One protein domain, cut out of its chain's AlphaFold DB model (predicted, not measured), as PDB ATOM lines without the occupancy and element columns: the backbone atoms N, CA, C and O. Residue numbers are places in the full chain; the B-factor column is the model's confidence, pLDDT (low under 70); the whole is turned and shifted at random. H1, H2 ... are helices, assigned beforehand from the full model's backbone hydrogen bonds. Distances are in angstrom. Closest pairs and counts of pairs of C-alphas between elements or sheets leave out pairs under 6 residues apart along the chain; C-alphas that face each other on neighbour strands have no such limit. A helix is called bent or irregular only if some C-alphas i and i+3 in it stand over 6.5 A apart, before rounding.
ATOM      1  N   GLU A 606     -26.754 -26.659   4.729       82.94
ATOM      2  CA  GLU A 606     -26.136 -27.512   5.750       82.94
ATOM      3  C   GLU A 606     -26.604 -27.155   7.172       82.94
ATOM      4  O   GLU A 606     -26.939 -28.051   7.943       82.94
ATOM      5  N   TYR A 607     -26.716 -25.861   7.503       83.88
ATOM      6  CA  TYR A 607     -27.242 -25.411   8.797       83.88
ATOM      7  C   TYR A 607     -28.714 -25.805   8.960       83.88
ATOM      8  O   TYR A 607     -29.103 -26.335   9.999       83.88
ATOM      9  N   ALA A 608     -29.523 -25.627   7.909       84.31
ATOM     10  CA  ALA A 608     -30.926 -26.037   7.921       84.31
ATOM     11  C   ALA A 608     -31.082 -27.552   8.137       84.31
ATOM     12  O   ALA A 608     -31.953 -27.973   8.893       84.31
ATOM     13  N   VAL A 609     -30.212 -28.365   7.528       87.12
ATOM     14  CA  VAL A 609     -30.186 -29.822   7.707       87.12
ATOM     15  C   VAL A 609     -29.703 -30.212   9.107       87.12
ATOM     16  O   VAL A 609     -30.361 -31.022   9.759       87.12
ATOM     17  N   LYS A 610     -28.604 -29.624   9.603       84.75
ATOM     18  CA  LYS A 610     -28.065 -29.902  10.946       84.75
ATOM     19  C   LYS A 610     -29.072 -29.512  12.047       84.75
ATOM     20  O   LYS A 610     -29.247 -30.285  12.984       84.75
ATOM     21  N   GLU A 611     -29.818 -28.412  11.903       85.31
ATOM     22  CA  GLU A 611     -30.915 -28.040  12.819       85.31
ATOM     23  C   GLU A 611     -32.154 -28.943  12.689       85.31
ATOM     24  O   GLU A 611     -32.719 -29.371  13.693       85.31
ATOM     25  N   MET A 612     -32.558 -29.295  11.470       89.19
ATOM     26  CA  MET A 612     -33.684 -30.199  11.211       89.19
ATOM     27  C   MET A 612     -33.453 -31.607  11.793       89.19
ATOM     28  O   MET A 612     -34.375 -32.202  12.345       89.19
ATOM     29  N   LEU A 613     -32.219 -32.123  11.743       89.06
ATOM     30  CA  LEU A 613     -31.830 -33.405  12.357       89.06
ATOM     31  C   LEU A 613     -31.691 -33.338  13.895       89.06
ATOM     32  O   LEU A 613     -31.524 -34.380  14.537       89.06
ATOM     33  N   ARG A 614     -31.765 -32.143  14.501       85.44
ATOM     34  CA  ARG A 614     -31.851 -31.937  15.963       85.44
ATOM     35  C   ARG A 614     -33.297 -31.928  16.475       85.44
ATOM     36  O   ARG A 614     -33.505 -31.970  17.687       85.44
ATOM     37  N   TRP A 615     -34.298 -31.875  15.594       85.38
ATOM     38  CA  TRP A 615     -35.708 -31.871  15.992       85.38
ATOM     39  C   TRP A 615     -36.163 -33.232  16.528       85.38
ATOM     40  O   TRP A 615     -35.799 -34.287  16.009       85.38
ATOM     41  N   ASN A 616     -36.998 -33.206  17.566       83.31
ATOM     42  CA  ASN A 616     -37.487 -34.411  18.225       83.31
ATOM     43  C   ASN A 616     -38.677 -35.028  17.446       83.31
ATOM     44  O   ASN A 616     -39.714 -34.368  17.334       83.31
ATOM     45  N   PRO A 617     -38.603 -36.293  16.971       84.25
ATOM     46  CA  PRO A 617     -39.705 -36.946  16.256       84.25
ATOM     47  C   PRO A 617     -41.033 -37.005  17.023       84.25
ATOM     48  O   PRO A 617     -42.092 -36.969  16.400       84.25
ATOM     49  N   TYR A 618     -41.007 -37.044  18.362       79.94
ATOM     50  CA  TYR A 618     -42.229 -37.044  19.177       79.94
ATOM     51  C   TYR A 618     -43.099 -35.788  18.943       79.94
ATOM     52  O   TYR A 618     -44.318 -35.846  19.116       79.94
ATOM     53  N   TRP A 619     -42.526 -34.665  18.478       78.38
ATOM     54  CA  TRP A 619     -43.295 -33.453  18.166       78.38
ATOM     55  C   TRP A 619     -44.322 -33.650  17.043       78.38
ATOM     56  O   TRP A 619     -45.352 -32.980  17.064       78.38
ATOM     57  N   PHE A 620     -44.111 -34.590  16.113       76.38
ATOM     58  CA  PHE A 620     -45.115 -34.916  15.090       76.38
ATOM     59  C   PHE A 620     -46.405 -35.502  15.691       76.38
ATOM     60  O   PHE A 620     -47.471 -35.403  15.085       76.38
ATOM     61  N   VAL A 621     -46.328 -36.084  16.894       67.94
ATOM     62  CA  VAL A 621     -47.481 -36.605  17.642       67.94
ATOM     63  C   VAL A 621     -47.993 -35.580  18.660       67.94
ATOM     64  O   VAL A 621     -49.208 -35.435  18.808       67.94
ATOM     65  N   GLU A 622     -47.112 -34.799  19.304       64.00
ATOM     66  CA  GLU A 622     -47.540 -33.679  20.163       64.00
ATOM     67  C   GLU A 622     -48.365 -32.641  19.382       64.00
ATOM     68  O   GLU A 622     -49.405 -32.210  19.876       64.00
ATOM     69  N   PHE A 623     -47.956 -32.281  18.158       59.38
ATOM     70  CA  PHE A 623     -48.611 -31.264  17.317       59.38
ATOM     71  C   PHE A 623     -50.096 -31.572  17.041       59.38
ATOM     72  O   PHE A 623     -50.942 -30.680  17.075       59.38
ATOM     73  N   LYS A 624     -50.429 -32.858  16.863       59.84
ATOM     74  CA  LYS A 624     -51.802 -33.366  16.694       59.84
ATOM     75  C   LYS A 624     -52.649 -33.231  17.970       59.84
ATOM     76  O   LYS A 624     -53.860 -33.045  17.884       59.84
ATOM     77  N   LYS A 625     -52.032 -33.339  19.156       59.78
ATOM     78  CA  LYS A 625     -52.708 -33.234  20.467       59.78
ATOM     79  C   LYS A 625     -52.785 -31.785  20.972       59.78
ATOM     80  O   LYS A 625     -53.739 -31.425  21.656       59.78
ATOM     81  N   GLN A 626     -51.805 -30.947  20.635       52.00
ATOM     82  CA  GLN A 626     -51.745 -29.525  20.975       52.00
ATOM     83  C   GLN A 626     -51.277 -28.733  19.751       52.00
ATOM     84  O   GLN A 626     -50.098 -28.779  19.403       52.00
ATOM     85  N   ASN A 627     -52.200 -27.972  19.147       52.53
ATOM     86  CA  ASN A 627     -51.999 -27.150  17.946       52.53
ATOM     87  C   ASN A 627     -51.062 -25.954  18.231       52.53
ATOM     88  O   ASN A 627     -51.486 -24.805  18.363       52.53
ATOM     89  N   SER A 628     -49.788 -26.267  18.451       51.00
ATOM     90  CA  SER A 628     -48.787 -25.421  19.090       51.00
ATOM     91  C   SER A 628     -47.477 -25.469  18.310       51.00
ATOM     92  O   SER A 628     -47.103 -26.498  17.752       51.00
ATOM     93  N   VAL A 629     -46.774 -24.336  18.258       52.31
ATOM     94  CA  VAL A 629     -45.443 -24.265  17.640       52.31
ATOM     95  C   VAL A 629     -44.497 -25.193  18.418       52.31
ATOM     96  O   VAL A 629     -44.503 -25.122  19.652       52.31
ATOM     97  N   PRO A 630     -43.682 -26.039  17.754       49.19
ATOM     98  CA  PRO A 630     -42.819 -26.993  18.445       49.19
ATOM     99  C   PRO A 630     -41.903 -26.321  19.461       49.19
ATOM    100  O   PRO A 630     -41.395 -25.217  19.236       49.19
ATOM    101  N   LYS A 631     -41.642 -27.023  20.566       55.56
ATOM    102  CA  LYS A 631     -40.912 -26.520  21.739       55.56
ATOM    103  C   LYS A 631     -39.390 -26.407  21.520       55.56
ATOM    104  O   LYS A 631     -38.634 -26.771  22.412       55.56
ATOM    105  N   GLN A 632     -38.948 -25.902  20.360       54.12
ATOM    106  CA  GLN A 632     -37.566 -25.450  20.107       54.12
ATOM    107  C   GLN A 632     -37.361 -24.680  18.782       54.12
ATOM    108  O   GLN A 632     -36.458 -23.854  18.735       54.12
ATOM    109  N   VAL A 633     -38.194 -24.874  17.743       52.38
ATOM    110  CA  VAL A 633     -37.906 -24.441  16.344       52.38
ATOM    111  C   VAL A 633     -37.461 -22.976  16.189       52.38
ATOM    112  O   VAL A 633     -36.543 -22.720  15.418       52.38
ATOM    113  N   CYS A 634     -38.070 -22.027  16.915       50.12
ATOM    114  CA  CYS A 634     -37.450 -20.746  17.300       50.12
ATOM    115  C   CYS A 634     -38.401 -19.932  18.197       50.12
ATOM    116  O   CYS A 634     -39.314 -19.277  17.699       50.12
ATOM    117  N   GLN A 635     -38.165 -19.892  19.515       48.72
ATOM    118  CA  GLN A 635     -38.746 -18.835  20.372       48.72
ATOM    119  C   GLN A 635     -37.841 -17.590  20.470       48.72
ATOM    120  O   GLN A 635     -38.238 -16.585  21.058       48.72
ATOM    121  N   CYS A 636     -36.652 -17.623  19.853       49.66
ATOM    122  CA  CYS A 636     -35.685 -16.525  19.865       49.66
ATOM    123  C   CYS A 636     -35.639 -15.775  18.522       49.66
ATOM    124  O   CYS A 636     -35.137 -16.274  17.512       49.66
ATOM    125  N   ASP A 637     -36.109 -14.527  18.565       61.34
ATOM    126  CA  ASP A 637     -35.932 -13.491  17.541       61.34
ATOM    127  C   ASP A 637     -36.584 -13.769  16.171       61.34
ATOM    128  O   ASP A 637     -35.963 -13.601  15.119       61.34
ATOM    129  N   LEU A 638     -37.883 -14.093  16.179       73.19
ATOM    130  CA  LEU A 638     -38.769 -13.788  15.047       73.19
ATOM    131  C   LEU A 638     -38.905 -12.264  14.914       73.19
ATOM    132  O   LEU A 638     -39.528 -11.609  15.752       73.19
ATOM    133  N   GLN A 639     -38.323 -11.690  13.862       78.81
ATOM    134  CA  GLN A 639     -38.353 -10.249  13.607       78.81
ATOM    135  C   GLN A 639     -39.391  -9.899  12.533       78.81
ATOM    136  O   GLN A 639     -39.566 -10.620  11.552       78.81
ATOM    137  N   ARG A 640     -40.078  -8.759  12.692       82.94
ATOM    138  CA  ARG A 640     -40.963  -8.230  11.643       82.94
ATOM    139  C   ARG A 640     -40.114  -7.845  10.430       82.94
ATOM    140  O   ARG A 640     -39.189  -7.054  10.585       82.94
ATOM    141  N   MET A 641     -40.487  -8.347   9.251       87.81
ATOM    142  CA  MET A 641     -39.803  -8.081   7.981       87.81
ATOM    143  C   MET A 641     -39.489  -6.577   7.798       87.81
ATOM    144  O   MET A 641     -40.427  -5.770   7.737       87.81
ATOM    145  N   PRO A 642     -38.203  -6.181   7.741       86.81
ATOM    146  CA  PRO A 642     -37.787  -4.816   7.434       86.81
ATOM    147  C   PRO A 642     -38.221  -4.358   6.035       86.81
ATOM    148  O   PRO A 642     -38.480  -5.168   5.149       86.81
ATOM    149  N   LYS A 643     -38.249  -3.036   5.815       86.69
ATOM    150  CA  LYS A 643     -38.432  -2.444   4.474       86.69
ATOM    151  C   LYS A 643     -37.165  -2.505   3.606       86.69
ATOM    152  O   LYS A 643     -37.260  -2.396   2.389       86.69
ATOM    153  N   TRP A 644     -36.001  -2.615   4.240       88.50
ATOM    154  CA  TRP A 644     -34.673  -2.699   3.635       88.50
ATOM    155  C   TRP A 644     -33.713  -3.356   4.638       88.50
ATOM    156  O   TRP A 644     -33.984  -3.366   5.842       88.50
ATOM    157  N   PHE A 645     -32.588  -3.871   4.152       90.69
ATOM    158  CA  PHE A 645     -31.612  -4.634   4.927       90.69
ATOM    159  C   PHE A 645     -30.211  -4.058   4.727       90.69
ATOM    160  O   PHE A 645     -29.726  -3.984   3.602       90.69
ATOM    161  N   SER A 646     -29.520  -3.701   5.812       88.25
ATOM    162  CA  SER A 646     -28.174  -3.112   5.747       88.25
ATOM    163  C   SER A 646     -27.110  -4.071   5.201       88.25
ATOM    164  O   SER A 646     -26.042  -3.637   4.778       88.25
ATOM    165  N   SER A 647     -27.378  -5.377   5.235       90.06
ATOM    166  CA  SER A 647     -26.463  -6.428   4.795       90.06
ATOM    167  C   SER A 647     -27.209  -7.720   4.462       90.06
ATOM    168  O   SER A 647     -28.291  -7.984   4.993       90.06
ATOM    169  N   TYR A 648     -26.574  -8.571   3.651       89.00
ATOM    170  CA  TYR A 648     -27.006  -9.955   3.434       89.00
ATOM    171  C   TYR A 648     -27.168 -10.716   4.763       89.00
ATOM    172  O   TYR A 648     -28.179 -11.378   4.976       89.00
ATOM    173  N   GLN A 649     -26.236 -10.547   5.709       88.12
ATOM    174  CA  GLN A 649     -26.317 -11.228   7.002       88.12
ATOM    175  C   GLN A 649     -27.538 -10.793   7.829       88.12
ATOM    176  O   GLN A 649     -28.155 -11.628   8.489       88.12
ATOM    177  N   GLN A 650     -27.939  -9.515   7.770       87.19
ATOM    178  CA  GLN A 650     -29.175  -9.067   8.418       87.19
ATOM    179  C   GLN A 650     -30.410  -9.728   7.788       87.19
ATOM    180  O   GLN A 650     -31.309 -10.139   8.519       87.19
ATOM    181  N   TYR A 651     -30.445  -9.865   6.458       89.38
ATOM    182  CA  TYR A 651     -31.514 -10.585   5.761       89.38
ATOM    183  C   TYR A 651     -31.600 -12.040   6.243       89.38
ATOM    184  O   TYR A 651     -32.655 -12.478   6.697       89.38
ATOM    185  N   CYS A 652     -30.481 -12.764   6.263       87.25
ATOM    186  CA  CYS A 652     -30.436 -14.152   6.724       87.25
ATOM    187  C   CYS A 652     -30.875 -14.304   8.186       87.25
ATOM    188  O   CYS A 652     -31.731 -15.131   8.493       87.25
ATOM    189  N   ASN A 653     -30.398 -13.431   9.079       84.62
ATOM    190  CA  ASN A 653     -30.787 -13.441  10.491       84.62
ATOM    191  C   ASN A 653     -32.312 -13.292  10.707       84.62
ATOM    192  O   ASN A 653     -32.830 -13.839  11.684       84.62
ATOM    193  N   VAL A 654     -33.007 -12.571   9.811       86.62
ATOM    194  CA  VAL A 654     -34.464 -12.325   9.831       86.62
ATOM    195  C   VAL A 654     -35.263 -13.446   9.159       86.62
ATOM    196  O   VAL A 654     -36.307 -13.835   9.678       86.62
ATOM    197  N   VAL A 655     -34.814 -13.946   8.002       87.31
ATOM    198  CA  VAL A 655     -35.615 -14.851   7.153       87.31
ATOM    199  C   VAL A 655     -35.360 -16.335   7.469       87.31
ATOM    200  O   VAL A 655     -36.271 -17.147   7.319       87.31
ATOM    201  N   THR A 656     -34.197 -16.709   8.018       86.12
ATOM    202  CA  THR A 656     -33.903 -18.105   8.405       86.12
ATOM    203  C   THR A 656     -34.901 -18.695   9.426       86.12
ATOM    204  O   THR A 656     -35.365 -19.810   9.184       86.12
ATOM    205  N   PRO A 657     -35.319 -18.006  10.513       85.12
ATOM    206  CA  PRO A 657     -36.311 -18.554  11.447       85.12
ATOM    207  C   PRO A 657     -37.679 -18.903  10.822       85.12
ATOM    208  O   PRO A 657     -38.119 -20.039  11.003       85.12
ATOM    209  N   PRO A 658     -38.363 -18.025  10.052       85.62
ATOM    210  CA  PRO A 658     -39.607 -18.417   9.389       85.62
ATOM    211  C   PRO A 658     -39.403 -19.481   8.295       85.62
ATOM    212  O   PRO A 658     -40.304 -20.288   8.088       85.62
ATOM    213  N   MET A 659     -38.231 -19.568   7.649       87.44
ATOM    214  CA  MET A 659     -37.921 -20.682   6.733       87.44
ATOM    215  C   MET A 659     -37.822 -22.031   7.466       87.44
ATOM    216  O   MET A 659     -38.304 -23.038   6.950       87.44
ATOM    217  N   LEU A 660     -37.246 -22.066   8.675       86.19
ATOM    218  CA  LEU A 660     -37.229 -23.267   9.525       86.19
ATOM    219  C   LEU A 660     -38.641 -23.645  10.008       86.19
ATOM    220  O   LEU A 660     -38.973 -24.827  10.069       86.19
ATOM    221  N   MET A 661     -39.501 -22.660  10.289       83.69
ATOM    222  CA  MET A 661     -40.911 -22.915  10.615       83.69
ATOM    223  C   MET A 661     -41.701 -23.487   9.429       83.69
ATOM    224  O   MET A 661     -42.486 -24.412   9.628       83.69
ATOM    225  N   GLU A 662     -41.480 -22.992   8.208       87.19
ATOM    226  CA  GLU A 662     -42.106 -23.534   6.991       87.19
ATOM    227  C   GLU A 662     -41.610 -24.960   6.689       87.19
ATOM    228  O   GLU A 662     -42.407 -25.837   6.360       87.19
ATOM    229  N   LEU A 663     -40.313 -25.232   6.887       88.12
ATOM    230  CA  LEU A 663     -39.731 -26.578   6.792       88.12
ATOM    231  C   LEU A 663     -40.382 -27.554   7.792       88.12
ATOM    232  O   LEU A 663     -40.753 -28.664   7.408       88.12
ATOM    233  N   TRP A 664     -40.590 -27.135   9.046       86.25
ATOM    234  CA  TRP A 664     -41.332 -27.930  10.033       86.25
ATOM    235  C   TRP A 664     -42.795 -28.160   9.619       86.25
ATOM    236  O   TRP A 664     -43.294 -29.287   9.693       86.25
ATOM    237  N   ALA A 665     -43.492 -27.106   9.183       85.19
ATOM    238  CA  ALA A 665     -44.900 -27.174   8.794       85.19
ATOM    239  C   ALA A 665     -45.116 -28.099   7.584       85.19
ATOM    240  O   ALA A 665     -46.056 -28.897   7.574       85.19
ATOM    241  N   PHE A 666     -44.206 -28.053   6.605       89.00
ATOM    242  CA  PHE A 666     -44.161 -28.983   5.481       89.00
ATOM    243  C   PHE A 666     -44.027 -30.435   5.959       89.00
ATOM    244  O   PHE A 666     -44.909 -31.245   5.677       89.00
ATOM    245  N   LEU A 667     -42.980 -30.762   6.727       88.69
ATOM    246  CA  LEU A 667     -42.738 -32.139   7.183       88.69
ATOM    247  C   LEU A 667     -43.882 -32.681   8.050       88.69
ATOM    248  O   LEU A 667     -44.254 -33.844   7.912       88.69
ATOM    249  N   GLN A 809     -29.127 -18.884  -0.083       87.38
ATOM    250  CA  GLN A 809     -27.698 -19.156  -0.269       87.38
ATOM    251  C   GLN A 809     -27.208 -18.652  -1.639       87.38
ATOM    252  O   GLN A 809     -26.269 -17.860  -1.700       87.38
ATOM    253  N   GLY A 810     -27.892 -19.009  -2.732       86.06
ATOM    254  CA  GLY A 810     -27.553 -18.546  -4.084       86.06
ATOM    255  C   GLY A 810     -27.651 -17.025  -4.275       86.06
ATOM    256  O   GLY A 810     -26.930 -16.457  -5.095       86.06
ATOM    257  N   MET A 811     -28.477 -16.335  -3.478       87.00
ATOM    258  CA  MET A 811     -28.611 -14.874  -3.519       87.00
ATOM    259  C   MET A 811     -27.290 -14.135  -3.230       87.00
ATOM    260  O   MET A 811     -27.121 -13.026  -3.736       87.00
ATOM    261  N   LYS A 812     -26.328 -14.756  -2.520       84.94
ATOM    262  CA  LYS A 812     -24.958 -14.231  -2.311       84.94
ATOM    263  C   LYS A 812     -24.270 -13.817  -3.624       84.94
ATOM    264  O   LYS A 812     -23.498 -12.865  -3.630       84.94
ATOM    265  N   HIS A 813     -24.580 -14.505  -4.726       87.06
ATOM    266  CA  HIS A 813     -23.940 -14.343  -6.037       87.06
ATOM    267  C   HIS A 813     -24.839 -13.627  -7.065       87.06
ATOM    268  O   HIS A 813     -24.479 -13.504  -8.234       87.06
ATOM    269  N   SER A 814     -26.028 -13.168  -6.663       88.88
ATOM    270  CA  SER A 814     -26.995 -12.570  -7.586       88.88
ATOM    271  C   SER A 814     -26.699 -11.097  -7.868       88.88
ATOM    272  O   SER A 814     -26.607 -10.286  -6.948       88.88
TER     273      SER A 814
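What this domain is: This is residues 606 to 667 and 809 to 814 of the 856 residues of the protein "FHA domain-containing protein" of Photinus pyralis (UniProt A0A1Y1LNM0). A single long, kinked helix, H3, runs through the middle of an elongated, loosely built model, with the short helices H1 and H4 near it on one side and a long loop, residues 626 to 647, passing along its other side. H2 sits by itself at one end of the long axis, and the loop leads from there back to where H3 begins, near H4. The printed part has 68 residues with four named helices, in the order H1, H2, H3, H4, and no named strand; its class is all helix. The whole is loose, with a radius of gyration of the C-alphas of 14.0 A, and the C-alphas span 41 by 24 by 17 A.

Where its parts are: Find C-alpha 606 at (-26.136, -27.512, 5.750); from there H1 runs through residues 606 to 612, 9.7 A from first to last C-alpha. Next look at H2, residues 619 to 625, also 9.7 A long. Past residues 626 to 647, which hold no named element, find C-alpha 648 at (-27.006, -9.955, 3.434), where H3 begins; it takes in residues 648 to 667 and is 27.5 A long. Near residue 655 you meet its kink of 39 degrees, and H3 is irregular, but only just: C-alphas 654 and 657 are 6.7 A apart. After the cut comes H4, residues 809 to 813, 8.4 A long, ending with C-alpha 813 at (-23.940, -14.343, -6.037).

How they stand to each other: Start from H1 and look toward H3: the two are close but not clearly touching, and their closest C-alphas, those of Ala 608 and Leu 660, are 7.1 A apart. They run the same way at a steep tilt of 43 degrees. H2 touches no helix; it is apart from H1, H3 and H4. At Tyr 648, look across to Lys 812: these are the closest C-alphas of H3 and H4, 7.4 A apart, and the two helices are close but not clearly touching. H1 and H4 are apart. In the backbone of H1 every O i to N i+4 pair is within hydrogen-bond range. The counts are 14 of 16 in H3, 1 of 3 in H2 and 0 of 1 in H4; for O i to N i+3 pairs, H2 has 3 of 4 within range and H4 has 2 of 2.

The domain as a whole: The two C-alphas farthest apart are those of Lys 625 and His 813, 43.4 A. The link from H1 to H2 is short, with 6 residues, and that from H2 to H3 is long, with 22. Residues 668 to 808 are not printed, and C-alphas 667 and 809 stand 21.2 A apart across the cut. The mean pLDDT of the printed part is 78.1; look for values under 70 at residues 621 to 637.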